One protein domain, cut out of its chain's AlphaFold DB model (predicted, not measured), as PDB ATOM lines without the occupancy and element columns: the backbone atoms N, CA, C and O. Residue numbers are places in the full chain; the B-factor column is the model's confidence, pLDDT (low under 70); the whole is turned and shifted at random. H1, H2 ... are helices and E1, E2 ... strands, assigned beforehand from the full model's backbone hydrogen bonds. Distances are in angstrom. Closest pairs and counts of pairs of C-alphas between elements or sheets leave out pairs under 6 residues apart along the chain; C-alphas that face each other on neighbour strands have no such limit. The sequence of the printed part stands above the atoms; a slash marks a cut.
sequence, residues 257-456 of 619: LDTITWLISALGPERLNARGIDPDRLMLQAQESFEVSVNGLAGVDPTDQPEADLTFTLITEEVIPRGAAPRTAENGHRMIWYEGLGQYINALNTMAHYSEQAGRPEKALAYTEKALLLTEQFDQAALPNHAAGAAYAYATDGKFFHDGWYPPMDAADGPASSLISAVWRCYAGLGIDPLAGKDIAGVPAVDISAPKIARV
ATOM      1  N   LEU A 257     -19.870  36.132 -32.331       95.69
ATOM      2  CA  LEU A 257     -19.663  36.948 -33.528       95.69
ATOM      3  C   LEU A 257     -18.635  38.065 -33.298       95.69
ATOM      4  O   LEU A 257     -17.755  38.275 -34.138       95.69
ATOM      5  N   ASP A 258     -18.750  38.755 -32.164       93.56
ATOM      6  CA  ASP A 258     -17.876  39.853 -31.733       93.56
ATOM      7  C   ASP A 258     -16.393  39.463 -31.749       93.56
ATOM      8  O   ASP A 258     -15.560  40.227 -32.226       93.56
ATOM      9  N   THR A 259     -16.039  38.237 -31.358       95.56
ATOM     10  CA  THR A 259     -14.646  37.766 -31.390       95.56
ATOM     11  C   THR A 259     -14.030  37.766 -32.788       95.56
ATOM     12  O   THR A 259     -12.809  37.848 -32.907       95.56
ATOM     13  N   ILE A 260     -14.843  37.693 -33.850       96.69
ATOM     14  CA  ILE A 260     -14.382  37.769 -35.240       96.69
ATOM     15  C   ILE A 260     -14.469  39.203 -35.761       96.69
ATOM     16  O   ILE A 260     -13.491  39.714 -36.314       96.69
ATOM     17  N   THR A 261     -15.618  39.864 -35.597       97.00
ATOM     18  CA  THR A 261     -15.824  41.220 -36.128       97.00
ATOM     19  C   THR A 261     -14.880  42.219 -35.468       97.00
ATOM     20  O   THR A 261     -14.252  43.011 -36.170       97.00
ATOM     21  N   TRP A 262     -14.680  42.128 -34.149       96.44
ATOM     22  CA  TRP A 262     -13.753  42.988 -33.412       96.44
ATOM     23  C   TRP A 262     -12.297  42.642 -33.696       96.44
ATOM     24  O   TRP A 262     -11.456  43.531 -33.672       96.44
ATOM     25  N   LEU A 263     -11.972  41.385 -34.018       97.19
ATOM     26  CA  LEU A 263     -10.617  41.017 -34.427       97.19
ATOM     27  C   LEU A 263     -10.246  41.673 -35.762       97.19
ATOM     28  O   LEU A 263      -9.164  42.248 -35.882       97.19
ATOM     29  N   ILE A 264     -11.147  41.620 -36.749       97.56
ATOM     30  CA  ILE A 264     -10.951  42.288 -38.046       97.56
ATOM     31  C   ILE A 264     -10.848  43.799 -37.866       97.56
ATOM     32  O   ILE A 264      -9.978  44.425 -38.463       97.56
ATOM     33  N   SER A 265     -11.710  44.364 -37.030       95.88
ATOM     34  CA  SER A 265     -11.785  45.795 -36.753       95.88
ATOM     35  C   SER A 265     -10.550  46.308 -35.985       95.88
ATOM     36  O   SER A 265      -9.860  47.211 -36.453       95.88
ATOM     37  N   ALA A 266     -10.165  45.677 -34.872       96.50
ATOM     38  CA  ALA A 266      -9.054  46.126 -34.028       96.50
ATOM     39  C   ALA A 266      -7.661  45.879 -34.641       96.50
ATOM     40  O   ALA A 266      -6.801  46.761 -34.586       96.50
ATOM     41  N   LEU A 267      -7.400  44.690 -35.209       96.75
ATOM     42  CA  LEU A 267      -6.075  44.358 -35.766       96.75
ATOM     43  C   LEU A 267      -5.944  44.766 -37.237       96.75
ATOM     44  O   LEU A 267      -4.852  45.133 -37.678       96.75
ATOM     45  N   GLY A 268      -7.034  44.700 -37.998       96.81
ATOM     46  CA  GLY A 268      -7.032  44.903 -39.441       96.81
ATOM     47  C   GLY A 268      -6.656  43.639 -40.232       96.81
ATOM     48  O   GLY A 268      -5.809  42.842 -39.805       96.81
ATOM     49  N   PRO A 269      -7.246  43.443 -41.423       97.62
ATOM     50  CA  PRO A 269      -7.032  42.250 -42.240       97.62
ATOM     51  C   PRO A 269      -5.591  42.089 -42.740       97.62
ATOM     52  O   PRO A 269      -5.100  40.963 -42.825       97.62
ATOM     53  N   GLU A 270      -4.868  43.181 -43.010       96.94
ATOM     54  CA  GLU A 270      -3.461  43.123 -43.420       96.94
ATOM     55  C   GLU A 270      -2.588  42.547 -42.303       96.94
ATOM     56  O   GLU A 270      -1.718  41.704 -42.547       96.94
ATOM     57  N   ARG A 271      -2.832  42.989 -41.061       96.81
ATOM     58  CA  ARG A 271      -2.090  42.518 -39.891       96.81
ATOM     59  C   ARG A 271      -2.411  41.058 -39.608       96.81
ATOM     60  O   ARG A 271      -1.483  40.285 -39.391       96.81
ATOM     61  N   LEU A 272      -3.683  40.665 -39.675       97.75
ATOM     62  CA  LEU A 272      -4.099  39.267 -39.524       97.75
ATOM     63  C   LEU A 272      -3.410  38.364 -40.549       97.75
ATOM     64  O   LEU A 272      -2.777  37.373 -40.168       97.75
ATOM     65  N   ASN A 273      -3.422  38.760 -41.822       97.50
ATOM     66  CA  ASN A 273      -2.760  38.011 -42.885       97.50
ATOM     67  C   ASN A 273      -1.247  37.890 -42.636       97.50
ATOM     68  O   ASN A 273      -0.677  36.806 -42.762       97.50
ATOM     69  N   ALA A 274      -0.595  38.965 -42.175       97.50
ATOM     70  CA  ALA A 274       0.819  38.941 -41.793       97.50
ATOM     71  C   ALA A 274       1.123  38.004 -40.604       97.50
ATOM     72  O   ALA A 274       2.239  37.496 -40.491       97.50
ATOM     73  N   ARG A 275       0.141  37.730 -39.735       96.94
ATOM     74  CA  ARG A 275       0.229  36.746 -38.635       96.94
ATOM     75  C   ARG A 275      -0.200  35.326 -39.055       96.94
ATOM     76  O   ARG A 275      -0.273  34.417 -38.216       96.94
ATOM     77  N   GLY A 276      -0.442  35.114 -40.350       96.25
ATOM     78  CA  GLY A 276      -0.845  33.833 -40.929       96.25
ATOM     79  C   GLY A 276      -2.310  33.474 -40.671       96.25
ATOM     80  O   GLY A 276      -2.638  32.288 -40.626       96.25
ATOM     81  N   ILE A 277      -3.165  34.476 -40.457       97.56
ATOM     82  CA  ILE A 277      -4.616  34.336 -40.328       97.56
ATOM     83  C   ILE A 277      -5.248  34.985 -41.562       97.56
ATOM     84  O   ILE A 277      -5.163  36.190 -41.747       97.56
ATOM     85  N   ASP A 278      -5.859  34.174 -42.417       97.56
ATOM     86  CA  ASP A 278      -6.606  34.585 -43.602       97.56
ATOM     87  C   ASP A 278      -7.921  35.259 -43.167       97.56
ATOM     88  O   ASP A 278      -8.843  34.581 -42.688       97.56
ATOM     89  N   PRO A 279      -8.030  36.587 -43.337       97.56
ATOM     90  CA  PRO A 279      -9.206  37.328 -42.909       97.56
ATOM     91  C   PRO A 279     -10.449  36.981 -43.742       97.56
ATOM     92  O   PRO A 279     -11.571  37.096 -43.252       97.56
ATOM     93  N   ASP A 280     -10.289  36.488 -44.974       97.75
ATOM     94  CA  ASP A 280     -11.430  36.077 -45.785       97.75
ATOM     95  C   ASP A 280     -12.065  34.790 -45.252       97.75
ATOM     96  O   ASP A 280     -13.288  34.641 -45.265       97.75
ATOM     97  N   ARG A 281     -11.233  33.861 -44.766       97.12
ATOM     98  CA  ARG A 281     -11.708  32.616 -44.157       97.12
ATOM     99  C   ARG A 281     -12.375  32.872 -42.804       97.12
ATOM    100  O   ARG A 281     -13.355  32.200 -42.496       97.12
ATOM    101  N   LEU A 282     -11.907  33.865 -42.041       95.88
ATOM    102  CA  LEU A 282     -12.609  34.340 -40.843       95.88
ATOM    103  C   LEU A 282     -14.006  34.878 -41.179       95.88
ATOM    104  O   LEU A 282     -14.977  34.496 -40.533       95.88
ATOM    105  N   MET A 283     -14.134  35.709 -42.219       97.44
ATOM    106  CA  MET A 283     -15.447  36.213 -42.640       97.44
ATOM    107  C   MET A 283     -16.375  35.116 -43.154       97.44
ATOM    108  O   MET A 283     -17.571  35.165 -42.886       97.44
ATOM    109  N   LEU A 284     -15.843  34.113 -43.857       96.62
ATOM    110  CA  LEU A 284     -16.636  32.953 -44.260       96.62
ATOM    111  C   LEU A 284     -17.174  32.201 -43.035       96.62
ATOM    112  O   LEU A 284     -18.352  31.862 -42.993       96.62
ATOM    113  N   GLN A 285     -16.340  31.999 -42.012       94.44
ATOM    114  CA  GLN A 285     -16.770  31.372 -40.765       94.44
ATOM    115  C   GLN A 285     -17.844  32.207 -40.052       94.44
ATOM    116  O   GLN A 285     -18.806  31.639 -39.529       94.44
ATOM    117  N   ALA A 286     -17.693  33.536 -40.033       96.12
ATOM    118  CA  ALA A 286     -18.688  34.428 -39.452       96.12
ATOM    119  C   ALA A 286     -20.035  34.304 -40.177       96.12
ATOM    120  O   ALA A 286     -21.067  34.108 -39.537       96.12
ATOM    121  N   GLN A 287     -20.002  34.314 -41.511       96.38
ATOM    122  CA  GLN A 287     -21.169  34.081 -42.352       96.38
ATOM    123  C   GLN A 287     -21.841  32.737 -42.037       96.38
ATOM    124  O   GLN A 287     -23.039  32.693 -41.790       96.38
ATOM    125  N   GLU A 288     -21.086  31.639 -42.027       95.00
ATOM    126  CA  GLU A 288     -21.639  30.294 -41.824       95.00
ATOM    127  C   GLU A 288     -22.180  30.069 -40.405       95.00
ATOM    128  O   GLU A 288     -23.111  29.287 -40.217       95.00
ATOM    129  N   SER A 289     -21.587  30.724 -39.403       94.31
ATOM    130  CA  SER A 289     -21.924  30.483 -37.997       94.31
ATOM    131  C   SER A 289     -23.032  31.401 -37.490       94.31
ATOM    132  O   SER A 289     -23.848  30.961 -36.679       94.31
ATOM    133  N   PHE A 290     -23.063  32.659 -37.939       96.25
ATOM    134  CA  PHE A 290     -23.839  33.718 -37.290       96.25
ATOM    135  C   PHE A 290     -24.900  34.360 -38.174       96.25
ATOM    136  O   PHE A 290     -25.800  34.981 -37.621       96.25
ATOM    137  N   GLU A 291     -24.843  34.242 -39.505       96.75
ATOM    138  CA  GLU A 291     -25.899  34.821 -40.344       96.75
ATOM    139  C   GLU A 291     -27.209  34.067 -40.200       96.75
ATOM    140  O   GLU A 291     -27.264  32.837 -40.243       96.75
ATOM    141  N   VAL A 292     -28.280  34.837 -40.039       95.44
ATOM    142  CA  VAL A 292     -29.615  34.316 -39.757       95.44
ATOM    143  C   VAL A 292     -30.672  35.135 -40.483       95.44
ATOM    144  O   VAL A 292     -30.448  36.287 -40.863       95.44
ATOM    145  N   SER A 293     -31.842  34.531 -40.669       93.44
ATOM    146  CA  SER A 293     -33.037  35.218 -41.146       93.44
ATOM    147  C   SER A 293     -34.151  35.018 -40.132       93.44
ATOM    148  O   SER A 293     -34.458  33.883 -39.774       93.44
ATOM    149  N   VAL A 294     -34.723  36.118 -39.652       90.81
ATOM    150  CA  VAL A 294     -35.791  36.124 -38.650       90.81
ATOM    151  C   VAL A 294     -36.914  36.995 -39.182       90.81
ATOM    152  O   VAL A 294     -36.707  38.166 -39.491       90.81
ATOM    153  N   ASN A 295     -38.111  36.421 -39.323       87.94
ATOM    154  CA  ASN A 295     -39.293  37.113 -39.856       87.94
ATOM    155  C   ASN A 295     -39.057  37.784 -41.227       87.94
ATOM    156  O   ASN A 295     -39.601  38.847 -41.516       87.94
ATOM    157  N   GLY A 296     -38.235  37.160 -42.076       88.94
ATOM    158  CA  GLY A 296     -37.903  37.667 -43.410       88.94
ATOM    159  C   GLY A 296     -36.844  38.771 -43.438       88.94
ATOM    160  O   GLY A 296     -36.489  39.212 -44.528       88.94
ATOM    161  N   LEU A 297     -36.319  39.185 -42.280       93.31
ATOM    162  CA  LEU A 297     -35.181  40.093 -42.185       93.31
ATOM    163  C   LEU A 297     -33.885  39.297 -42.066       93.31
ATOM    164  O   LEU A 297     -33.804  38.372 -41.261       93.31
ATOM    165  N   ALA A 298     -32.865  39.667 -42.836       95.94
ATOM    166  CA  ALA A 298     -31.528  39.099 -42.677       95.94
ATOM    167  C   ALA A 298     -30.732  39.865 -41.614       95.94
ATOM    168  O   ALA A 298     -30.793  41.093 -41.533       95.94
ATOM    169  N   GLY A 299     -29.948  39.140 -40.824       96.75
ATOM    170  CA  GLY A 299     -29.101  39.716 -39.792       96.75
ATOM    171  C   GLY A 299     -28.073  38.717 -39.279       96.75
ATOM    172  O   GLY A 299     -27.683  37.788 -39.989       96.75
ATOM    173  N   VAL A 300     -27.636  38.924 -38.041       96.94
ATOM    174  CA  VAL A 300     -26.654  38.067 -37.373       96.94
ATOM    175  C   VAL A 300     -27.074  37.772 -35.938       96.94
ATOM    176  O   VAL A 300     -27.639  38.633 -35.267       96.94
ATOM    177  N   ASP A 301     -26.793  36.560 -35.480       94.81
ATOM    178  CA  ASP A 301     -26.971  36.117 -34.098       94.81
ATOM    179  C   ASP A 301     -25.645  36.292 -33.332       94.81
ATOM    180  O   ASP A 301     -24.575  36.119 -33.926       94.81
ATOM    181  N   PRO A 302     -25.672  36.622 -32.030       92.62
ATOM    182  CA  PRO A 302     -24.464  36.700 -31.207       92.62
ATOM    183  C   PRO A 302     -23.694  35.376 -31.143       92.62
ATOM    184  O   PRO A 302     -22.469  35.398 -31.023       92.62
ATOM    185  N   THR A 303     -24.387  34.235 -31.217       91.00
ATOM    186  CA  THR A 303     -23.812  32.905 -30.988       91.00
ATOM    187  C   THR A 303     -24.051  31.970 -32.157       91.00
ATOM    188  O   THR A 303     -24.891  32.224 -33.022       91.00
ATOM    189  N   ASP A 304     -23.321  30.857 -32.190       90.31
ATOM    190  CA  ASP A 304     -23.579  29.791 -33.151       90.31
ATOM    191  C   ASP A 304     -24.841  28.973 -32.804       90.31
ATOM    192  O   ASP A 304     -25.493  29.165 -31.774       90.31
ATOM    193  N   GLN A 305     -25.219  28.077 -33.720       90.75
ATOM    194  CA  GLN A 305     -26.424  27.253 -33.603       90.75
ATOM    195  C   GLN A 305     -26.434  26.342 -32.353       90.75
ATOM    196  O   GLN A 305     -27.457  26.303 -31.674       90.75
ATOM    197  N   PRO A 306     -25.341  25.635 -31.997       91.50
ATOM    198  CA  PRO A 306     -25.317  24.828 -30.778       91.50
ATOM    199  C   PRO A 306     -25.594  25.622 -29.494       91.50
ATOM    200  O   PRO A 306     -26.379  25.172 -28.661       91.50
ATOM    201  N   GLU A 307     -24.990  26.804 -29.334       89.31
ATOM    202  CA  GLU A 307     -25.243  27.659 -28.166       89.31
ATOM    203  C   GLU A 307     -26.679  28.205 -28.174       89.31
ATOM    204  O   GLU A 307     -27.327  28.295 -27.129       89.31
ATOM    205  N   ALA A 308     -27.217  28.509 -29.356       87.38
ATOM    206  CA  ALA A 308     -28.607  28.910 -29.527       87.38
ATOM    207  C   ALA A 308     -29.599  27.817 -29.078       87.38
ATOM    208  O   ALA A 308     -30.558  28.106 -28.356       87.38
ATOM    209  N   ASP A 309     -29.340  26.560 -29.449       89.44
ATOM    210  CA  ASP A 309     -30.144  25.396 -29.053       89.44
ATOM    211  C   ASP A 309     -30.069  25.130 -27.544       89.44
ATOM    212  O   ASP A 309     -31.090  24.866 -26.897       89.44
ATOM    213  N   LEU A 310     -28.871  25.237 -26.960       86.88
ATOM    214  CA  LEU A 310     -28.679  25.132 -25.513       86.88
ATOM    215  C   LEU A 310     -29.465  26.223 -24.777       86.88
ATOM    216  O   LEU A 310     -30.203  25.945 -23.829       86.88
ATOM    217  N   THR A 311     -29.353  27.458 -25.259       82.69
ATOM    218  CA  THR A 311     -30.052  28.616 -24.707       82.69
ATOM    219  C   THR A 311     -31.568  28.428 -24.753       82.69
ATOM    220  O   THR A 311     -32.244  28.668 -23.753       82.69
ATOM    221  N   PHE A 312     -32.113  27.959 -25.880       83.31
ATOM    222  CA  PHE A 312     -33.536  27.644 -26.011       83.31
ATOM    223  C   PHE A 312     -33.993  26.585 -25.003       83.31
ATOM    224  O   PHE A 312     -35.003  26.777 -24.328       83.31
ATOM    225  N   THR A 313     -33.223  25.505 -24.860       82.50
ATOM    226  CA  THR A 313     -33.561  24.382 -23.973       82.50
ATOM    227  C   THR A 313     -33.714  24.857 -22.526       82.50
ATOM    228  O   THR A 313     -34.746  24.613 -21.902       82.50
ATOM    229  N   LEU A 314     -32.759  25.646 -22.028       74.94
ATOM    230  CA  LEU A 314     -32.802  26.198 -20.669       74.94
ATOM    231  C   LEU A 314     -33.992  27.138 -20.442       74.94
ATOM    232  O   LEU A 314     -34.633  27.070 -19.398       74.94
ATOM    233  N   ILE A 315     -34.335  27.980 -21.425       73.00
ATOM    234  CA  ILE A 315     -35.520  28.849 -21.333       73.00
ATOM    235  C   ILE A 315     -36.807  28.027 -21.207       73.00
ATOM    236  O   ILE A 315     -37.729  28.452 -20.525       73.00
ATOM    237  N   THR A 316     -36.904  26.881 -21.888       69.19
ATOM    238  CA  THR A 316     -38.106  26.037 -21.803       69.19
ATOM    239  C   THR A 316     -38.211  25.260 -20.492       69.19
ATOM    240  O   THR A 316     -39.318  24.900 -20.090       69.19
ATOM    241  N   GLU A 317     -37.084  25.005 -19.824       67.38
ATOM    242  CA  GLU A 317     -37.029  24.316 -18.532       67.38
ATOM    243  C   GLU A 317     -37.243  25.272 -17.346       67.38
ATOM    244  O   GLU A 317     -37.866  24.897 -16.349       67.38
ATOM    245  N   GLU A 318     -36.784  26.520 -17.453       61.41
ATOM    246  CA  GLU A 318     -37.090  27.579 -16.493       61.41
ATOM    247  C   GLU A 318     -38.520  28.100 -16.726       61.41
ATOM    248  O   GLU A 318     -38.883  28.511 -17.825       61.41
ATOM    249  N   VAL A 319     -39.372  28.133 -15.691       55.47
ATOM    250  CA  VAL A 319     -40.618  28.923 -15.763       55.47
ATOM    251  C   VAL A 319     -40.192  30.346 -16.105       55.47
ATOM    252  O   VAL A 319     -39.408  30.899 -15.351       55.47
ATOM    253  N   ILE A 320     -40.656  30.915 -17.222       52.84
ATOM    254  CA  ILE A 320     -40.233  32.236 -17.707       52.84
ATOM    255  C   ILE A 320     -41.025  33.336 -16.964       52.84
ATOM    256  O   ILE A 320     -42.183  33.572 -17.313       52.84
ATOM    257  N   PRO A 321     -40.467  34.053 -15.962       49.78
ATOM    258  CA  PRO A 321     -41.156  35.182 -15.332       49.78
ATOM    259  C   PRO A 321     -41.044  36.491 -16.129       49.78
ATOM    260  O   PRO A 321     -41.796  37.424 -15.859       49.78
ATOM    261  N   ARG A 322     -40.115  36.603 -17.091       56.78
ATOM    262  CA  ARG A 322     -39.913  37.816 -17.903       56.78
ATOM    263  C   ARG A 322     -40.489  37.569 -19.286       56.78
ATOM    264  O   ARG A 322     -39.954  36.719 -19.977       56.78
ATOM    265  N   GLY A 323     -41.554  38.269 -19.670       51.72
ATOM    266  CA  GLY A 323     -42.385  38.014 -20.860       51.72
ATOM    267  C   GLY A 323     -41.722  38.081 -22.248       51.72
ATOM    268  O   GLY A 323     -42.406  38.414 -23.207       51.72
ATOM    269  N   ALA A 324     -40.430  37.777 -22.377       55.81
ATOM    270  CA  ALA A 324     -39.765  37.514 -23.641       55.81
ATOM    271  C   ALA A 324     -40.249  36.176 -24.218       55.81
ATOM    272  O   ALA A 324     -40.256  35.150 -23.529       55.81
ATOM    273  N   ALA A 325     -40.627  36.178 -25.495       61.53
ATOM    274  CA  ALA A 325     -40.862  34.940 -26.215       61.53
ATOM    275  C   ALA A 325     -39.533  34.163 -26.342       61.53
ATOM    276  O   ALA A 325     -38.488  34.765 -26.613       61.53
ATOM    277  N   PRO A 326     -39.530  32.834 -26.133       66.06
ATOM    278  CA  PRO A 326     -38.353  32.028 -26.416       66.06
ATOM    279  C   PRO A 326     -38.011  32.118 -27.905       66.06
ATOM    280  O   PRO A 326     -38.888  32.320 -28.750       66.06
ATOM    281  N   ARG A 327     -36.732  31.908 -28.231       79.62
ATOM    282  CA  ARG A 327     -36.292  31.772 -29.623       79.62
ATOM    283  C   ARG A 327     -37.152  30.697 -30.312       79.62
ATOM    284  O   ARG A 327     -37.370  29.641 -29.732       79.62
ATOM    285  N   THR A 328     -37.679  30.927 -31.512       77.25
ATOM    286  CA  THR A 328     -38.633  29.979 -32.123       77.25
ATOM    287  C   THR A 328     -37.924  28.903 -32.943       77.25
ATOM    288  O   THR A 328     -36.907  29.164 -33.585       77.25
ATOM    289  N   ALA A 329     -38.486  27.691 -32.980       80.38
ATOM    290  CA  ALA A 329     -37.976  26.611 -33.832       80.38
ATOM    291  C   ALA A 329     -38.003  26.979 -35.329       80.38
ATOM    292  O   ALA A 329     -37.167  26.506 -36.094       80.38
ATOM    293  N   GLU A 330     -38.924  27.858 -35.742       82.75
ATOM    294  CA  GLU A 330     -39.030  28.362 -37.121       82.75
ATOM    295  C   GLU A 330     -37.761  29.085 -37.585       82.75
ATOM    296  O   GLU A 330     -37.383  28.973 -38.747       82.75
ATOM    297  N   ASN A 331     -37.069  29.760 -36.664       81.12
ATOM    298  CA  ASN A 331     -35.809  30.448 -36.933       81.12
ATOM    299  C   ASN A 331     -34.591  29.601 -36.529       81.12
ATOM    300  O   ASN A 331     -33.512  30.148 -36.327       81.12
ATOM    301  N   GLY A 332     -34.759  28.289 -36.315       83.12
ATOM    302  CA  GLY A 332     -33.713  27.435 -35.748       83.12
ATOM    303  C   GLY A 332     -33.263  27.921 -34.372       83.12
ATOM    304  O   GLY A 332     -32.080  27.931 -34.086       83.12
ATOM    305  N   HIS A 333     -34.167  28.435 -33.541       88.25
ATOM    306  CA  HIS A 333     -33.816  29.074 -32.272       88.25
ATOM    307  C   HIS A 333     -32.801  30.219 -32.433       88.25
ATOM    308  O   HIS A 333     -31.973  30.426 -31.555       88.25
ATOM    309  N   ARG A 334     -32.816  30.973 -33.533       90.31
ATOM    310  CA  ARG A 334     -31.923  32.124 -33.730       90.31
ATOM    311  C   ARG A 334     -32.639  33.462 -33.581       90.31
ATOM    312  O   ARG A 334     -33.864  33.528 -33.667       90.31
ATOM    313  N   MET A 335     -31.861  34.518 -33.352       92.31
ATOM    314  CA  MET A 335     -32.323  35.907 -33.255       92.31
ATOM    315  C   MET A 335     -31.419  36.855 -34.054       92.31
ATOM    316  O   MET A 335     -30.259  36.535 -34.299       92.31
ATOM    317  N   ILE A 336     -31.908  38.050 -34.387       94.69
ATOM    318  CA  ILE A 336     -31.069  39.133 -34.912       94.69
ATOM    319  C   ILE A 336     -30.625  40.035 -33.762       94.69
ATOM    320  O   ILE A 336     -31.461  40.642 -33.095       94.69
ATOM    321  N   TRP A 337     -29.313  40.184 -33.590       95.44
ATOM    322  CA  TRP A 337     -28.679  41.159 -32.708       95.44
ATOM    323  C   TRP A 337     -28.232  42.387 -33.501       95.44
ATOM    324  O   TRP A 337     -27.337  42.318 -34.344       95.44
ATOM    325  N   TYR A 338     -28.876  43.529 -33.252       96.88
ATOM    326  CA  TYR A 338     -28.726  44.714 -34.103       96.88
ATOM    327  C   TYR A 338     -27.397  45.445 -33.914       96.88
ATOM    328  O   TYR A 338     -26.845  45.972 -34.877       96.88
ATOM    329  N   GLU A 339     -26.846  45.451 -32.704       96.25
ATOM    330  CA  GLU A 339     -25.481  45.934 -32.499       96.25
ATOM    331  C   GLU A 339     -24.475  45.066 -33.275       96.25
ATOM    332  O   GLU A 339     -23.690  45.602 -34.060       96.25
ATOM    333  N   GLY A 340     -24.556  43.737 -33.140       96.94
ATOM    334  CA  GLY A 340     -23.699  42.803 -33.874       96.94
ATOM    335  C   GLY A 340     -23.837  42.940 -35.387       96.94
ATOM    336  O   GLY A 340     -22.850  42.848 -36.112       96.94
ATOM    337  N   LEU A 341     -25.043  43.242 -35.878       98.12
ATOM    338  CA  LEU A 341     -25.280  43.528 -37.291       98.12
ATOM    339  C   LEU A 341     -24.493  44.756 -37.763       98.12
ATOM    340  O   LEU A 341     -23.866  44.711 -38.820       98.12
ATOM    341  N   GLY A 342     -24.470  45.834 -36.973       98.12
ATOM    342  CA  GLY A 342     -23.651  47.011 -37.272       98.12
ATOM    343  C   GLY A 342     -22.151  46.707 -37.262       98.12
ATOM    344  O   GLY A 342     -21.435  47.110 -38.181       98.12
ATOM    345  N   GLN A 343     -21.682  45.930 -36.282       97.81
ATOM    346  CA  GLN A 343     -20.290  45.464 -36.217       97.81
ATOM    347  C   GLN A 343     -19.915  44.622 -37.447       97.81
ATOM    348  O   GLN A 343     -18.841  44.788 -38.026       97.81
ATOM    349  N   TYR A 344     -20.817  43.739 -37.880       98.50
ATOM    350  CA  TYR A 344     -20.607  42.866 -39.027       98.50
ATOM    351  C   TYR A 344     -20.566  43.636 -40.351       98.50
ATOM    352  O   TYR A 344     -19.691  43.384 -41.180       98.50
ATOM    353  N   ILE A 345     -21.441  44.633 -40.530       98.19
ATOM    354  CA  ILE A 345     -21.399  45.548 -41.682       98.19
ATOM    355  C   ILE A 345     -20.060  46.297 -41.733       98.19
ATOM    356  O   ILE A 345     -19.449  46.382 -42.798       98.19
ATOM    357  N   ASN A 346     -19.561  46.784 -40.592       97.06
ATOM    358  CA  ASN A 346     -18.237  47.408 -40.522       97.06
ATOM    359  C   ASN A 346     -17.118  46.441 -40.931       97.06
ATOM    360  O   ASN A 346     -16.281  46.799 -41.759       97.06
ATOM    361  N   ALA A 347     -17.126  45.205 -40.426       97.88
ATOM    362  CA  ALA A 347     -16.142  44.196 -40.819       97.88
ATOM    363  C   ALA A 347     -16.188  43.906 -42.333       97.88
ATOM    364  O   ALA A 347     -15.142  43.837 -42.977       97.88
ATOM    365  N   LEU A 348     -17.384  43.810 -42.928       98.19
ATOM    366  CA  LEU A 348     -17.556  43.656 -44.379       98.19
ATOM    367  C   LEU A 348     -16.974  44.847 -45.154       98.19
ATOM    368  O   LEU A 348     -16.252  44.636 -46.126       98.19
ATOM    369  N   ASN A 349     -17.221  46.081 -44.710       96.62
ATOM    370  CA  ASN A 349     -16.667  47.283 -45.341       96.62
ATOM    371  C   ASN A 349     -15.131  47.325 -45.247       96.62
ATOM    372  O   ASN A 349     -14.454  47.600 -46.240       96.62
ATOM    373  N   THR A 350     -14.562  46.968 -44.094       96.69
ATOM    374  CA  THR A 350     -13.107  46.833 -43.917       96.69
ATOM    375  C   THR A 350     -12.523  45.781 -44.865       96.69
ATOM    376  O   THR A 350     -11.487  46.000 -45.497       96.69
ATOM    377  N   MET A 351     -13.218  44.657 -45.043       98.12
ATOM    378  CA  MET A 351     -12.811  43.580 -45.950       98.12
ATOM    379  C   MET A 351     -12.971  43.927 -47.430       98.12
ATOM    380  O   MET A 351     -12.172  43.469 -48.258       98.12
ATOM    381  N   ALA A 352     -13.958  44.759 -47.772       96.75
ATOM    382  CA  ALA A 352     -14.106  45.321 -49.105       96.75
ATOM    383  C   ALA A 352     -12.881  46.168 -49.466       96.75
ATOM    384  O   ALA A 352     -12.232  45.905 -50.481       96.75
ATOM    385  N   HIS A 353     -12.497  47.097 -48.585       94.88
ATOM    386  CA  HIS A 353     -11.321  47.941 -48.784       94.88
ATOM    387  C   HIS A 353     -10.023  47.128 -48.890       94.88
ATOM    388  O   HIS A 353      -9.244  47.310 -49.826       94.88
ATOM    389  N   TYR A 354      -9.811  46.177 -47.981       96.62
ATOM    390  CA  TYR A 354      -8.657  45.277 -48.033       96.62
ATOM    391  C   TYR A 354      -8.585  44.494 -49.349       96.62
ATOM    392  O   TYR A 354      -7.524  44.358 -49.960       96.62
ATOM    393  N   SER A 355      -9.725  43.990 -49.823       97.38
ATOM    394  CA  SER A 355      -9.796  43.264 -51.091       97.38
ATOM    395  C   SER A 355      -9.472  44.156 -52.287       97.38
ATOM    396  O   SER A 355      -8.799  43.697 -53.209       97.38
ATOM    397  N   GLU A 356      -9.887  45.422 -52.261       94.56
ATOM    398  CA  GLU A 356      -9.533  46.412 -53.277       94.56
ATOM    399  C   GLU A 356      -8.020  46.675 -53.293       94.56
ATOM    400  O   GLU A 356      -7.387  46.531 -54.343       94.56
ATOM    401  N   GLN A 357      -7.416  46.954 -52.132       95.06
ATOM    402  CA  GLN A 357      -5.967  47.163 -52.006       95.06
ATOM    403  C   GLN A 357      -5.151  45.945 -52.456       95.06
ATOM    404  O   GLN A 357      -4.080  46.088 -53.046       95.06
ATOM    405  N   ALA A 358      -5.671  44.739 -52.217       95.81
ATOM    406  CA  ALA A 358      -5.064  43.488 -52.653       95.81
ATOM    407  C   ALA A 358      -5.262  43.189 -54.157       95.81
ATOM    408  O   ALA A 358      -4.859  42.120 -54.619       95.81
ATOM    409  N   GLY A 359      -5.893  44.083 -54.928       96.56
ATOM    410  CA  GLY A 359      -6.142  43.891 -56.360       96.56
ATOM    411  C   GLY A 359      -7.209  42.835 -56.664       96.56
ATOM    412  O   GLY A 359      -7.143  42.179 -57.704       96.56
ATOM    413  N   ARG A 360      -8.186  42.644 -55.764       97.44
ATOM    414  CA  ARG A 360      -9.280  41.657 -55.867       97.44
ATOM    415  C   ARG A 360     -10.646  42.359 -55.988       97.44
ATOM    416  O   ARG A 360     -11.482  42.227 -55.090       97.44
ATOM    417  N   PRO A 361     -10.899  43.106 -57.081       95.00
ATOM    418  CA  PRO A 361     -12.063  43.990 -57.198       95.00
ATOM    419  C   PRO A 361     -13.407  43.252 -57.154       95.00
ATOM    420  O   PRO A 361     -14.355  43.773 -56.578       95.00
ATOM    421  N   GLU A 362     -13.492  42.030 -57.689       95.94
ATOM    422  CA  GLU A 362     -14.713  41.209 -57.624       95.94
ATOM    423  C   GLU A 362     -15.079  40.845 -56.179       95.94
ATOM    424  O   GLU A 362     -16.242  40.880 -55.790       95.94
ATOM    425  N   LYS A 363     -14.070  40.549 -55.353       96.44
ATOM    426  CA  LYS A 363     -14.269  40.228 -53.938       96.44
ATOM    427  C   LYS A 363     -14.635  41.466 -53.125       96.44
ATOM    428  O   LYS A 363     -15.511  41.401 -52.269       96.44
ATOM    429  N   ALA A 364     -13.992  42.594 -53.423       96.12
ATOM    430  CA  ALA A 364     -14.341  43.877 -52.828       96.12
ATOM    431  C   ALA A 364     -15.797  44.268 -53.132       96.12
ATOM    432  O   ALA A 364     -16.526  44.685 -52.230       96.12
ATOM    433  N   LEU A 365     -16.238  44.055 -54.377       94.56
ATOM    434  CA  LEU A 365     -17.626  44.259 -54.784       94.56
ATOM    435  C   LEU A 365     -18.575  43.335 -54.010       94.56
ATOM    436  O   LEU A 365     -19.537  43.828 -53.434       94.56
ATOM    437  N   ALA A 366     -18.271  42.037 -53.908       96.56
ATOM    438  CA  ALA A 366     -19.106  41.086 -53.169       96.56
ATOM    439  C   ALA A 366     -19.282  41.465 -51.684       96.56
ATOM    440  O   ALA A 366     -20.390  41.390 -51.151       96.56
ATOM    441  N   TYR A 367     -18.212  41.910 -51.014       97.38
ATOM    442  CA  TYR A 367     -18.306  42.412 -49.639       97.38
ATOM    443  C   TYR A 367     -19.149  43.690 -49.546       97.38
ATOM    444  O   TYR A 367     -19.998  43.795 -48.661       97.38
ATOM    445  N   THR A 368     -18.966  44.623 -50.484       95.12
ATOM    446  CA  THR A 368     -19.725  45.884 -50.543       95.12
ATOM    447  C   THR A 368     -21.218  45.636 -50.761       95.12
ATOM    448  O   THR A 368     -22.048  46.178 -50.037       95.12
ATOM    449  N   GLU A 369     -21.582  44.783 -51.722       95.19
ATOM    450  CA  GLU A 369     -22.976  44.427 -52.018       95.19
ATOM    451  C   GLU A 369     -23.657  43.777 -50.812       95.19
ATOM    452  O   GLU A 369     -24.798  44.105 -50.483       95.19
ATOM    453  N   LYS A 370     -22.939  42.904 -50.099       96.88
ATOM    454  CA  LYS A 370     -23.446  42.277 -48.879       96.88
ATOM    455  C   LYS A 370     -23.651  43.283 -47.750       96.88
ATOM    456  O   LYS A 370     -24.692  43.258 -47.094       96.88
ATOM    457  N   ALA A 371     -22.689  44.178 -47.538       96.81
ATOM    458  CA  ALA A 371     -22.800  45.238 -46.543       96.81
ATOM    459  C   ALA A 371     -23.989  46.168 -46.848       96.81
ATOM    460  O   ALA A 371     -24.734  46.529 -45.937       96.81
ATOM    461  N   LEU A 372     -24.216  46.506 -48.125       94.88
ATOM    462  CA  LEU A 372     -25.360  47.310 -48.567       94.88
ATOM    463  C   LEU A 372     -26.688  46.589 -48.322       94.88
ATOM    464  O   LEU A 372     -27.602  47.185 -47.757       94.88
ATOM    465  N   LEU A 373     -26.779  45.302 -48.673       95.62
ATOM    466  CA  LEU A 373     -27.968  44.493 -48.412       95.62
ATOM    467  C   LEU A 373     -28.305  44.476 -46.916       95.62
ATOM    468  O   LEU A 373     -29.430  44.787 -46.535       95.62
ATOM    469  N   LEU A 374     -27.333  44.153 -46.061       97.31
ATOM    470  CA  LEU A 374     -27.540  44.100 -44.612       97.31
ATOM    471  C   LEU A 374     -27.856  45.474 -44.014       97.31
ATOM    472  O   LEU A 374     -28.629  45.566 -43.068       97.31
ATOM    473  N   THR A 375     -27.321  46.546 -44.593       95.94
ATOM    474  CA  THR A 375     -27.672  47.920 -44.215       95.94
ATOM    475  C   THR A 375     -29.140  48.226 -44.510       95.94
ATOM    476  O   THR A 375     -29.830  48.795 -43.664       95.94
ATOM    477  N   GLU A 376     -29.649  47.811 -45.673       95.06
ATOM    478  CA  GLU A 376     -31.065  47.965 -46.017       95.06
ATOM    479  C   GLU A 376     -31.968  47.137 -45.090       95.06
ATOM    480  O   GLU A 376     -33.021  47.618 -44.672       95.06
ATOM    481  N   GLN A 377     -31.541  45.928 -44.711       96.19
ATOM    482  CA  GLN A 377     -32.241  45.089 -43.730       96.19
ATOM    483  C   GLN A 377     -32.244  45.721 -42.334       96.19
ATOM    484  O   GLN A 377     -33.277  45.748 -41.664       96.19
ATOM    485  N   PHE A 378     -31.118  46.303 -41.917       96.12
ATOM    486  CA  PHE A 378     -31.028  47.042 -40.664       96.12
ATOM    487  C   PHE A 378     -31.998  48.235 -40.683       96.12
ATOM    488  O   PHE A 378     -32.757  48.426 -39.741       96.12
ATOM    489  N   ASP A 379     -32.072  48.994 -41.777       95.00
ATOM    490  CA  ASP A 379     -33.007  50.121 -41.885       95.00
ATOM    491  C   ASP A 379     -34.484  49.709 -41.879       95.00
ATOM    492  O   ASP A 379     -35.307  50.444 -41.324       95.00
ATOM    493  N   GLN A 380     -34.817  48.541 -42.436       94.62
ATOM    494  CA  GLN A 380     -36.162  47.955 -42.360       94.62
ATOM    495  C   GLN A 380     -36.548  47.544 -40.934       94.62
ATOM    496  O   GLN A 380     -37.730  47.554 -40.600       94.62
ATOM    497  N   ALA A 381     -35.565  47.237 -40.085       93.12
ATOM    498  CA  ALA A 381     -35.773  46.895 -38.681       93.12
ATOM    499  C   ALA A 381     -35.970  48.109 -37.755       93.12
ATOM    500  O   ALA A 381     -36.128  47.947 -36.543       93.12
ATOM    501  N   ALA A 382     -35.937  49.333 -38.289       94.81
ATOM    502  CA  ALA A 382     -36.185  50.524 -37.490       94.81
ATOM    503  C   ALA A 382     -37.599  50.514 -36.889       94.81
ATOM    504  O   ALA A 382     -38.577  50.148 -37.543       94.81
ATOM    505  N   LEU A 383     -37.709  50.968 -35.642       91.75
ATOM    506  CA  LEU A 383     -38.963  50.934 -34.900       91.75
ATOM    507  C   LEU A 383     -40.003  51.869 -35.550       91.75
ATOM    508  O   LEU A 383     -39.740  53.067 -35.705       91.75
ATOM    509  N   PRO A 384     -41.202  51.363 -35.897       85.44
ATOM    510  CA  PRO A 384     -42.157  52.083 -36.742       85.44
ATOM    511  C   PRO A 384     -42.745  53.333 -36.075       85.44
ATOM    512  O   PRO A 384     -43.149  54.268 -36.763       85.44
ATOM    513  N   ASN A 385     -42.762  53.378 -34.740       83.44
ATOM    514  CA  ASN A 385     -43.337  54.483 -33.968       83.44
ATOM    515  C   ASN A 385     -42.374  55.664 -33.766       83.44
ATOM    516  O   ASN A 385     -42.741  56.672 -33.162       83.44
ATOM    517  N   HIS A 386     -41.155  55.580 -34.306       81.25
ATOM    518  CA  HIS A 386     -40.155  56.635 -34.198       81.25
ATOM    519  C   HIS A 386     -39.996  57.374 -35.524       81.25
ATOM    520  O   HIS A 386     -39.761  56.784 -36.580       81.25
ATOM    521  N   ALA A 387     -40.119  58.702 -35.461       77.25
ATOM    522  CA  ALA A 387     -40.045  59.564 -36.633       77.25
ATOM    523  C   ALA A 387     -38.776  59.285 -37.451       77.25
ATOM    524  O   ALA A 387     -37.681  59.177 -36.899       77.25
ATOM    525  N   ALA A 388     -38.946  59.170 -38.770       81.06
ATOM    526  CA  ALA A 388     -37.870  58.904 -39.719       81.06
ATOM    527  C   ALA A 388     -37.013  57.663 -39.385       81.06
ATOM    528  O   ALA A 388     -35.847  57.635 -39.769       81.06
ATOM    529  N   GLY A 389     -37.575  56.655 -38.698       83.56
ATOM    530  CA  GLY A 389     -36.902  55.403 -38.316       83.56
ATOM    531  C   GLY A 389     -35.668  55.613 -37.434       83.56
ATOM    532  O   GLY A 389     -34.646  54.957 -37.593       83.56
ATOM    533  N   ALA A 390     -35.742  56.578 -36.523       91.75
ATOM    534  CA  ALA A 390     -34.609  57.015 -35.717       91.75
ATOM    535  C   ALA A 390     -34.215  56.074 -34.556       91.75
ATOM    536  O   ALA A 390     -33.288  56.392 -33.814       91.75
ATOM    537  N   ALA A 391     -34.923  54.960 -34.364       94.38
ATOM    538  CA  ALA A 391     -34.750  54.073 -33.218       94.38
ATOM    539  C   ALA A 391     -34.717  52.606 -33.645       94.38
ATOM    540  O   ALA A 391     -35.359  52.222 -34.623       94.38
ATOM    541  N   TYR A 392     -33.996  51.795 -32.875       95.44
ATOM    542  CA  TYR A 392     -33.785  50.373 -33.127       95.44
ATOM    543  C   TYR A 392     -33.905  49.606 -31.811       95.44
ATOM    544  O   TYR A 392     -33.510  50.122 -30.765       95.44
ATOM    545  N   ALA A 393     -34.429  48.382 -31.861       94.19
ATOM    546  CA  ALA A 393     -34.408  47.478 -30.714       94.19
ATOM    547  C   ALA A 393     -32.978  46.990 -30.420       94.19
ATOM    548  O   ALA A 393     -32.059  47.157 -31.228       94.19
ATOM    549  N   TYR A 394     -32.779  46.358 -29.263       92.88
ATOM    550  CA  TYR A 394     -31.506  45.702 -28.947       92.88
ATOM    551  C   TYR A 394     -31.290  44.447 -29.812       92.88
ATOM    552  O   TYR A 394     -30.261  44.293 -30.471       92.88
ATOM    553  N   ALA A 395     -32.314  43.601 -29.882       92.69
ATOM    554  CA  ALA A 395     -32.400  42.428 -30.744       92.69
ATOM    555  C   ALA A 395     -33.871  42.093 -31.021       92.69
ATOM    556  O   ALA A 395     -34.764  42.693 -30.420       92.69
ATOM    557  N   THR A 396     -34.121  41.138 -31.914       90.56
ATOM    558  CA  THR A 396     -35.413  40.436 -31.959       90.56
ATOM    559  C   THR A 396     -35.585  39.547 -30.720       90.56
ATOM    560  O   THR A 396     -34.596  39.185 -30.083       90.56
ATOM    561  N   ASP A 397     -36.818  39.144 -30.410       82.88
ATOM    562  CA  ASP A 397     -37.143  38.327 -29.232       82.88
ATOM    563  C   ASP A 397     -36.270  37.065 -29.080       82.88
ATOM    564  O   ASP A 397     -36.056  36.308 -30.031       82.88
ATOM    565  N   GLY A 398     -35.788  36.818 -27.855       77.75
ATOM    566  CA  GLY A 398     -35.011  35.629 -27.491       77.75
ATOM    567  C   GLY A 398     -34.019  35.874 -26.346       77.75
ATOM    568  O   GLY A 398     -33.936  36.972 -25.833       77.75
ATOM    569  N   LYS A 399     -33.242  34.871 -25.918       77.44
ATOM    570  CA  LYS A 399     -32.143  35.028 -24.925       77.44
ATOM    571  C   LYS A 399     -30.787  34.883 -25.610       77.44
ATOM    572  O   LYS A 399     -30.646  33.984 -26.425       77.44
ATOM    573  N   PHE A 400     -29.806  35.731 -25.312       76.00
ATOM    574  CA  PHE A 400     -28.533  35.799 -26.055       76.00
ATOM    575  C   PHE A 400     -27.609  34.593 -25.829       76.00
ATOM    576  O   PHE A 400     -27.096  34.041 -26.791       76.00
ATOM    577  N   PHE A 401     -27.444  34.168 -24.577       76.25
ATOM    578  CA  PHE A 401     -26.546  33.081 -24.163       76.25
ATOM    579  C   PHE A 401     -27.233  32.187 -23.129       76.25
ATOM    580  O   PHE A 401     -28.190  32.629 -22.486       76.25
ATOM    581  N   HIS A 402     -26.710  30.983 -22.897       63.22
ATOM    582  CA  HIS A 402     -27.213  30.060 -21.873       63.22
ATOM    583  C   HIS A 402     -27.217  30.682 -20.456       63.22
ATOM    584  O   HIS A 402     -28.246  30.643 -19.776       63.22
ATOM    585  N   ASP A 403     -26.141  31.383 -20.079       61.69
ATOM    586  CA  ASP A 403     -26.001  32.121 -18.808       61.69
ATOM    587  C   ASP A 403     -26.769  33.460 -18.783       61.69
ATOM    588  O   ASP A 403     -27.000  34.043 -17.727       61.69
ATOM    589  N   GLY A 404     -27.253  33.899 -19.951       64.75
ATOM    590  CA  GLY A 404     -28.348  34.853 -20.111       64.75
ATOM    591  C   GLY A 404     -28.012  36.334 -20.244       64.75
ATOM    592  O   GLY A 404     -27.289  36.893 -19.442       64.75
ATOM    593  N   TRP A 405     -28.676  36.964 -21.218       66.56
ATOM    594  CA  TRP A 405     -29.214  38.332 -21.246       66.56
ATOM    595  C   TRP A 405     -30.486  38.244 -22.100       66.56
ATOM    596  O   TRP A 405     -30.536  37.450 -23.044       66.56
ATOM    597  N   TYR A 406     -31.521  39.010 -21.765       75.19
ATOM    598  CA  TYR A 406     -32.735  39.118 -22.577       75.19
ATOM    599  C   TYR A 406     -32.781  40.519 -23.193       75.19
ATOM    600  O   TYR A 406     -32.341  41.467 -22.533       75.19
ATOM    601  N   PRO A 407     -33.324  40.682 -24.412       82.44
ATOM    602  CA  PRO A 407     -33.779  41.967 -24.894       82.44
ATOM    603  C   PRO A 407     -34.622  42.645 -23.805       82.44
ATOM    604  O   PRO A 407     -35.404  41.966 -23.125       82.44
ATOM    605  N   PRO A 408     -34.454  43.960 -23.598       86.75
ATOM    606  CA  PRO A 408     -35.280  44.693 -22.651       86.75
ATOM    607  C   PRO A 408     -36.760  44.496 -22.975       86.75
ATOM    608  O   PRO A 408     -37.136  44.521 -24.143       86.75
ATOM    609  N   MET A 409     -37.602  44.348 -21.950       83.88
ATOM    610  CA  MET A 409     -39.038  44.165 -22.168       83.88
ATOM    611  C   MET A 409     -39.640  45.360 -22.908       83.88
ATOM    612  O   MET A 409     -39.435  46.513 -22.503       83.88
ATOM    613  N   ASP A 410     -40.417  45.054 -23.940       83.81
ATOM    614  CA  ASP A 410     -41.157  46.006 -24.761       83.81
ATOM    615  C   ASP A 410     -42.131  46.864 -23.945       83.81
ATOM    616  O   ASP A 410     -42.702  46.433 -22.936       83.81
ATOM    617  N   ALA A 411     -42.372  48.087 -24.411       75.50
ATOM    618  CA  ALA A 411     -43.502  48.904 -23.992       75.50
ATOM    619  C   ALA A 411     -44.792  48.522 -24.727       75.50
ATOM    620  O   ALA A 411     -44.803  47.766 -25.695       75.50
ATOM    621  N   ALA A 412     -45.914  49.081 -24.264       70.88
ATOM    622  CA  ALA A 412     -47.205  48.927 -24.931       70.88
ATOM    623  C   ALA A 412     -47.203  49.470 -26.375       70.88
ATOM    624  O   ALA A 412     -48.021  49.052 -27.191       70.88
ATOM    625  N   ASP A 413     -46.301  50.400 -26.688       74.38
ATOM    626  CA  ASP A 413     -46.085  50.999 -28.004       74.38
ATOM    627  C   ASP A 413     -44.881  50.399 -28.758       74.38
ATOM    628  O   ASP A 413     -44.468  50.948 -29.779       74.38
ATOM    629  N   GLY A 414     -44.369  49.244 -28.324       81.50
ATOM    630  CA  GLY A 414     -43.372  48.450 -29.043       81.50
ATOM    631  C   GLY A 414     -42.030  48.305 -28.315       81.50
ATOM    632  O   GLY A 414     -41.915  48.671 -27.142       81.50
ATOM    633  N   PRO A 415     -41.011  47.755 -28.998       85.75
ATOM    634  CA  PRO A 415     -39.719  47.479 -28.387       85.75
ATOM    635  C   PRO A 415     -39.024  48.707 -27.819       85.75
ATOM    636  O   PRO A 415     -39.119  49.811 -28.360       85.75
ATOM    637  N   ALA A 416     -38.266  48.493 -26.744       90.12
ATOM    638  CA  ALA A 416     -37.434  49.539 -26.171       90.12
ATOM    639  C   ALA A 416     -36.376  50.002 -27.184       90.12
ATOM    640  O   ALA A 416     -35.716  49.197 -27.846       90.12
ATOM    641  N   SER A 417     -36.172  51.314 -27.260       94.06
ATOM    642  CA  SER A 417     -35.103  51.894 -28.063       94.06
ATOM    643  C   SER A 417     -33.755  51.596 -27.407       94.06
ATOM    644  O   SER A 417     -33.525  51.972 -26.257       94.06
ATOM    645  N   SER A 418     -32.863  50.947 -28.148       95.94
ATOM    646  CA  SER A 418     -31.493  50.614 -27.754       95.94
ATOM    647  C   SER A 418     -30.527  51.709 -28.196       95.94
ATOM    648  O   SER A 418     -30.424  52.022 -29.386       95.94
ATOM    649  N   LEU A 419     -29.795  52.279 -27.236       97.69
ATOM    650  CA  LEU A 419     -28.730  53.245 -27.499       97.69
ATOM    651  C   LEU A 419     -27.656  52.628 -28.397       97.69
ATOM    652  O   LEU A 419     -27.317  53.196 -29.434       97.69
ATOM    653  N   ILE A 420     -27.149  51.454 -28.020       97.62
ATOM    654  CA  ILE A 420     -25.992  50.853 -28.680       97.62
ATOM    655  C   ILE A 420     -26.305  50.382 -30.104       97.62
ATOM    656  O   ILE A 420     -25.507  50.610 -31.011       97.62
ATOM    657  N   SER A 421     -27.509  49.855 -30.353       97.69
ATOM    658  CA  SER A 421     -27.947  49.477 -31.706       97.69
ATOM    659  C   SER A 421     -27.994  50.689 -32.639       97.69
ATOM    660  O   SER A 421     -27.538  50.627 -33.780       97.69
ATOM    661  N   ALA A 422     -28.519  51.815 -32.152       98.00
ATOM    662  CA  ALA A 422     -28.578  53.060 -32.908       98.00
ATOM    663  C   ALA A 422     -27.179  53.651 -33.163       98.00
ATOM    664  O   ALA A 422     -26.901  54.108 -34.273       98.00
ATOM    665  N   VAL A 423     -26.280  53.593 -32.172       98.44
ATOM    666  CA  VAL A 423     -24.880  54.022 -32.320       98.44
ATOM    667  C   VAL A 423     -24.159  53.178 -33.373       98.44
ATOM    668  O   VAL A 423     -23.577  53.738 -34.303       98.44
ATOM    669  N   TRP A 424     -24.260  51.849 -33.307       98.12
ATOM    670  CA  TRP A 424     -23.637  50.963 -34.294       98.12
ATOM    671  C   TRP A 424     -24.247  51.083 -35.685       98.12
ATOM    672  O   TRP A 424     -23.526  50.960 -36.674       98.12
ATOM    673  N   ARG A 425     -25.540  51.409 -35.800       97.38
ATOM    674  CA  ARG A 425     -26.130  51.761 -37.095       97.38
ATOM    675  C   ARG A 425     -25.471  53.004 -37.693       97.38
ATOM    676  O   ARG A 425     -25.209  53.021 -38.901       97.38
ATOM    677  N   CYS A 426     -25.207  54.030 -36.880       97.38
ATOM    678  CA  CYS A 426     -24.477  55.217 -37.322       97.38
ATOM    679  C   CYS A 426     -23.029  54.880 -37.693       97.38
ATOM    680  O   CYS A 426     -22.574  55.335 -38.737       97.38
ATOM    681  N   TYR A 427     -22.336  54.050 -36.909       97.31
ATOM    682  CA  TYR A 427     -20.982  53.592 -37.234       97.31
ATOM    683  C   TYR A 427     -20.913  52.861 -38.568       97.31
ATOM    684  O   TYR A 427     -20.172  53.294 -39.448       97.31
ATOM    685  N   ALA A 428     -21.765  51.854 -38.758       96.12
ATOM    686  CA  ALA A 428     -21.887  51.106 -40.004       96.12
ATOM    687  C   ALA A 428     -22.170  52.010 -41.211       96.12
ATOM    688  O   ALA A 428     -21.579  51.858 -42.276       96.12
ATOM    689  N   GLY A 429     -23.073  52.977 -41.036       94.38
ATOM    690  CA  GLY A 429     -23.481  53.890 -42.097       94.38
ATOM    691  C   GLY A 429     -22.424  54.922 -42.484       94.38
ATOM    692  O   GLY A 429     -22.272  55.233 -43.661       94.38
ATOM    693  N   LEU A 430     -21.725  55.471 -41.492       93.81
ATOM    694  CA  LEU A 430     -20.701  56.503 -41.677       93.81
ATOM    695  C   LEU A 430     -19.310  55.915 -41.949       93.81
ATOM    696  O   LEU A 430     -18.377  56.679 -42.191       93.81
ATOM    697  N   GLY A 431     -19.165  54.588 -41.869       93.38
ATOM    698  CA  GLY A 431     -17.878  53.907 -41.967       93.38
ATOM    699  C   GLY A 431     -16.956  54.248 -40.803       93.38
ATOM    700  O   GLY A 431     -15.762  54.415 -41.011       93.38
ATOM    701  N   ILE A 432     -17.489  54.413 -39.593       93.44
ATOM    702  CA  ILE A 432     -16.681  54.674 -38.398       93.44
ATOM    703  C   ILE A 432     -16.312  53.327 -37.794       93.44
ATOM    704  O   ILE A 432     -17.199  52.586 -37.370       93.44
ATOM    705  N   ASP A 433     -15.019  53.030 -37.717       94.88
ATOM    706  CA  ASP A 433     -14.520  51.868 -36.997       94.88
ATOM    707  C   ASP A 433     -13.875  52.326 -35.674       94.88
ATOM    708  O   ASP A 433     -12.728  52.795 -35.665       94.88
ATOM    709  N   PRO A 434     -14.608  52.241 -34.545       95.06
ATOM    710  CA  PRO A 434     -14.118  52.745 -33.268       95.06
ATOM    711  C   PRO A 434     -12.921  51.952 -32.728       95.06
ATOM    712  O   PRO A 434     -12.056  52.552 -32.097       95.06
ATOM    713  N   LEU A 435     -12.824  50.641 -32.987       96.50
ATOM    714  CA  LEU A 435     -11.706  49.829 -32.488       96.50
ATOM    715  C   LEU A 435     -10.456  50.011 -33.355       96.50
ATOM    716  O   LEU A 435      -9.337  49.987 -32.843       96.50
ATOM    717  N   ALA A 436     -10.632  50.256 -34.656       93.62
ATOM    718  CA  ALA A 436      -9.537  50.672 -35.521       93.62
ATOM    719  C   ALA A 436      -9.103  52.120 -35.249       93.62
ATOM    720  O   ALA A 436      -8.004  52.490 -35.663       93.62
ATOM    721  N   GLY A 437      -9.940  52.937 -34.597       87.81
ATOM    722  CA  GLY A 437      -9.743  54.372 -34.341       87.81
ATOM    723  C   GLY A 437      -9.558  55.204 -35.613       87.81
ATOM    724  O   GLY A 437      -8.803  56.176 -35.636       87.81
ATOM    725  N   LYS A 438     -10.193  54.786 -36.714       86.56
ATOM    726  CA  LYS A 438     -10.153  55.481 -38.006       86.56
ATOM    727  C   LYS A 438     -11.418  55.204 -38.814       86.56
ATOM    728  O   LYS A 438     -12.088  54.195 -38.611       86.56
ATOM    729  N   ASP A 439     -11.697  56.083 -39.769       87.88
ATOM    730  CA  ASP A 439     -12.739  55.841 -40.764       87.88
ATOM    731  C   ASP A 439     -12.327  54.690 -41.706       87.88
ATOM    732  O   ASP A 439     -11.152  54.542 -42.071       87.88
ATOM    733  N   ILE A 440     -13.302  53.886 -42.123       85.94
ATOM    734  CA  ILE A 440     -13.146  52.818 -43.107       85.94
ATOM    735  C   ILE A 440     -13.046  53.459 -44.489       85.94
ATOM    736  O   ILE A 440     -14.002  54.035 -45.015       85.94
ATOM    737  N   ALA A 441     -11.871  53.355 -45.100       81.50
ATOM    738  CA  ALA A 441     -11.651  53.859 -46.445       81.50
ATOM    739  C   ALA A 441     -12.571  53.156 -47.461       81.50
ATOM    740  O   ALA A 441     -12.805  51.954 -47.382       81.50
ATOM    741  N   GLY A 442     -13.090  53.919 -48.422       75.75
ATOM    742  CA  GLY A 442     -14.037  53.416 -49.425       75.75
ATOM    743  C   GLY A 442     -15.512  53.510 -49.014       75.75
ATOM    744  O   GLY A 442     -16.375  53.371 -49.876       75.75
ATOM    745  N   VAL A 443     -15.821  53.825 -47.751       80.94
ATOM    746  CA  VAL A 443     -17.171  54.253 -47.358       80.94
ATOM    747  C   VAL A 443     -17.328  55.747 -47.676       80.94
ATOM    748  O   VAL A 443     -16.494  56.546 -47.239       80.94
ATOM    749  N   PRO A 444     -18.356  56.164 -48.445       79.44
ATOM    750  CA  PRO A 444     -18.549  57.570 -48.777       79.44
ATOM    751  C   PRO A 444     -18.704  58.432 -47.521       79.44
ATOM    752  O   PRO A 444     -19.581  58.186 -46.692       79.44
ATOM    753  N   ALA A 445     -17.871  59.467 -47.401       79.25
ATOM    754  CA  ALA A 445     -17.996  60.440 -46.325       79.25
ATOM    755  C   ALA A 445     -19.333  61.186 -46.429       79.25
ATOM    756  O   ALA A 445     -19.739  61.629 -47.505       79.25
ATOM    757  N   VAL A 446     -19.993  61.356 -45.289       79.12
ATOM    758  CA  VAL A 446     -21.227  62.126 -45.168       79.12
ATOM    759  C   VAL A 446     -20.901  63.372 -44.359       79.12
ATOM    760  O   VAL A 446     -20.495  63.258 -43.205       79.12
ATOM    761  N   ASP A 447     -21.044  64.553 -44.965       81.19
ATOM    762  CA  ASP A 447     -20.901  65.815 -44.236       81.19
ATOM    763  C   ASP A 447     -22.099  65.983 -43.301       81.19
ATOM    764  O   ASP A 447     -23.247  66.098 -43.741       81.19
ATOM    765  N   ILE A 448     -21.835  65.908 -42.002       84.38
ATOM    766  CA  ILE A 448     -22.851  65.968 -40.967       84.38
ATOM    767  C   ILE A 448     -22.266  66.565 -39.695       84.38
ATOM    768  O   ILE A 448     -21.130  66.298 -39.310       84.38
ATOM    769  N   SER A 449     -23.092  67.349 -39.015       82.75
ATOM    770  CA  SER A 449     -22.824  67.817 -37.663       82.75
ATOM    771  C   SER A 449     -23.998  67.464 -36.766       82.75
ATOM    772  O   SER A 449     -25.117  67.239 -37.233       82.75
ATOM    773  N   ALA A 450     -23.745  67.402 -35.465       82.50
ATOM    774  CA  ALA A 450     -24.782  67.134 -34.501       82.50
ATOM    775  C   ALA A 450     -25.898  68.188 -34.624       82.50
ATOM    776  O   ALA A 450     -25.617  69.395 -34.597       82.50
ATOM    777  N   PRO A 451     -27.174  67.773 -34.721       79.56
ATOM    778  CA  PRO A 451     -28.289  68.702 -34.702       79.56
ATOM    779  C   PRO A 451     -28.219  69.608 -33.467       79.56
ATOM    780  O   PRO A 451     -27.958  69.165 -32.342       79.56
ATOM    781  N   LYS A 452     -28.499  70.902 -33.670       74.44
ATOM    782  CA  LYS A 452     -28.626  71.876 -32.579       74.44
ATOM    783  C   LYS A 452     -29.877  71.564 -31.765       74.44
ATOM    784  O   LYS A 452     -30.957  72.081 -32.033       74.44
ATOM    785  N   ILE A 453     -29.723  70.713 -30.764       73.00
ATOM    786  CA  ILE A 453     -30.815  70.335 -29.872       73.00
ATOM    787  C   ILE A 453     -30.775  71.259 -28.663       73.00
ATOM    788  O   ILE A 453     -29.832  71.226 -27.869       73.00
ATOM    789  N   ALA A 454     -31.791  72.117 -28.559       60.00
ATOM    790  CA  ALA A 454     -32.035  72.921 -27.368       60.00
ATOM    791  C   ALA A 454     -32.264  72.011 -26.148       60.00
ATOM    792  O   ALA A 454     -32.612  70.843 -26.312       60.00
ATOM    793  N   ARG A 455     -32.072  72.554 -24.934       64.12
ATOM    794  CA  ARG A 455     -32.234  71.839 -23.653       64.12
ATOM    795  C   ARG A 455     -33.359  70.804 -23.705       64.12
ATOM    796  O   ARG A 455     -34.518  71.147 -23.937       64.12
ATOM    797  N   VAL A 456     -33.002  69.552 -23.442       73.06
ATOM    798  CA  VAL A 456     -33.966  68.469 -23.286       73.06
ATOM    799  C   VAL A 456     -34.600  68.629 -21.908       73.06
ATOM    800  O   VAL A 456     -33.956  68.397 -20.892       73.06
TER     801      VAL A 456
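Overview. This is residues 257 to 456 of the 619 residues of an uncharacterized protein of Elusimicrobia bacterium RIFCSPLOWO2_01_FULL_59_12 (UniProt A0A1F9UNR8). A bundle of five helices, H1, H3, H5, H6 and H7, is built round the long helix H5, with a small two-strand hairpin, E1 and E2, at one end of it beside the beginning of H5 and the end of H6. Long loops and the helix H4, which touches no helix, extend the domain beyond that end, and a tail, residues 449 to 456, sticks out alone. The printed part has 200 residues with seven named helices and two named strands, in the order H1 H2 H3 E1 E2 H4 H5 H6 H7; the class is mostly helix, and the bundle is up and down, each helix running against the one before it in the chain. The sheet, order E1 - E2, is antiparallel. The whole is compact, with a radius of gyration of the C-alphas of 17.7 A, and only just flat, spanning 54 by 48 by 26 A.

Along the chain. The strands E1, residues 291 to 294, and E2, residues 297 to 300, are 10.1 A and 10.0 A long from first to last C-alpha. The two longest helices are H5, residues 338 to 357, 29.1 A, and H6, residues 361 to 380, 28.6 A; C-alpha 338 is at (-28.726, 44.714, -34.103). H1, residues 258 to 267, is 13.3 A long and begins with C-alpha 258 at (-17.876, 39.853, -31.733). H2, residues 269 to 274, measures 8.5 A, and H3, residues 279 to 290, 16.1 A. H4, residues 305 to 317, is 18.7 A long. H7, residues 419 to 430, is 16.6 A long and ends with C-alpha 430 at (-20.701, 56.503, -41.677).

Arrangement. E1 and E2 form a hairpin, antiparallel at 142 degrees, with N 292 and O 299 at 3.0 A and N 299 and O 292 at 2.9 A, within hydrogen-bond range. The closest C-alphas of E2 and H5 are those of Val 300 and Leu 341, 5.6 A apart, and those of E2 and H6 are Leu 297 and Gln 377, 6.0 A apart. H5 is the hub, touching five helices. H5 and H6 form a helical hairpin at a shallow tilt of 19 degrees, opposite ways, with the C-alphas of Ala 352 and Ala 364 closest at 4.0 A. H7 touches residues 338 to 346 of H5 at a shallow tilt of 20 degrees, the same way, closest at Glu 339 and Ser 421, whose C-alphas are 4.4 A apart. H6 and H7, also a helical hairpin, only just touch, with 3 pairs of C-alphas within 8 A, the closest Thr 375 and Gly 429 at 7.6 A. H1 touches H5 at a steep tilt of 40 degrees, closest at the C-alphas of Thr 261 and Ala 347, 5.6 A. H1 touches H3 at a shallow tilt of 20 degrees, opposite ways, closest at the C-alphas of Ile 260 and Leu 282, 6.8 A. H2 touches residues 350 to 354 of H5, closest at the C-alphas of Pro 269 and Tyr 354, 6.7 A. H4 and H3 are close but not clearly touching, 7.1 A between the C-alphas of Ser 289 and Gln 305; H4 and H5 are apart. In H2 to H7 every O i to N i+4 pair is within hydrogen-bond range; in H1 5 of 6 are.

Size, cuts and confidence. The two C-alphas farthest apart, those of Val 319 and Gly 359, are 55.3 A apart. The printed part has no cut. The links H4 to H5, 20 residues, and H6 to H7, 38 residues, are long. Residues 432 to 433 pair with residues 438 to 439, antiparallel. The mean pLDDT of the printed part is 88.6, and residues 316 to 326, 402 to 405 and 454 to 455 are under 70.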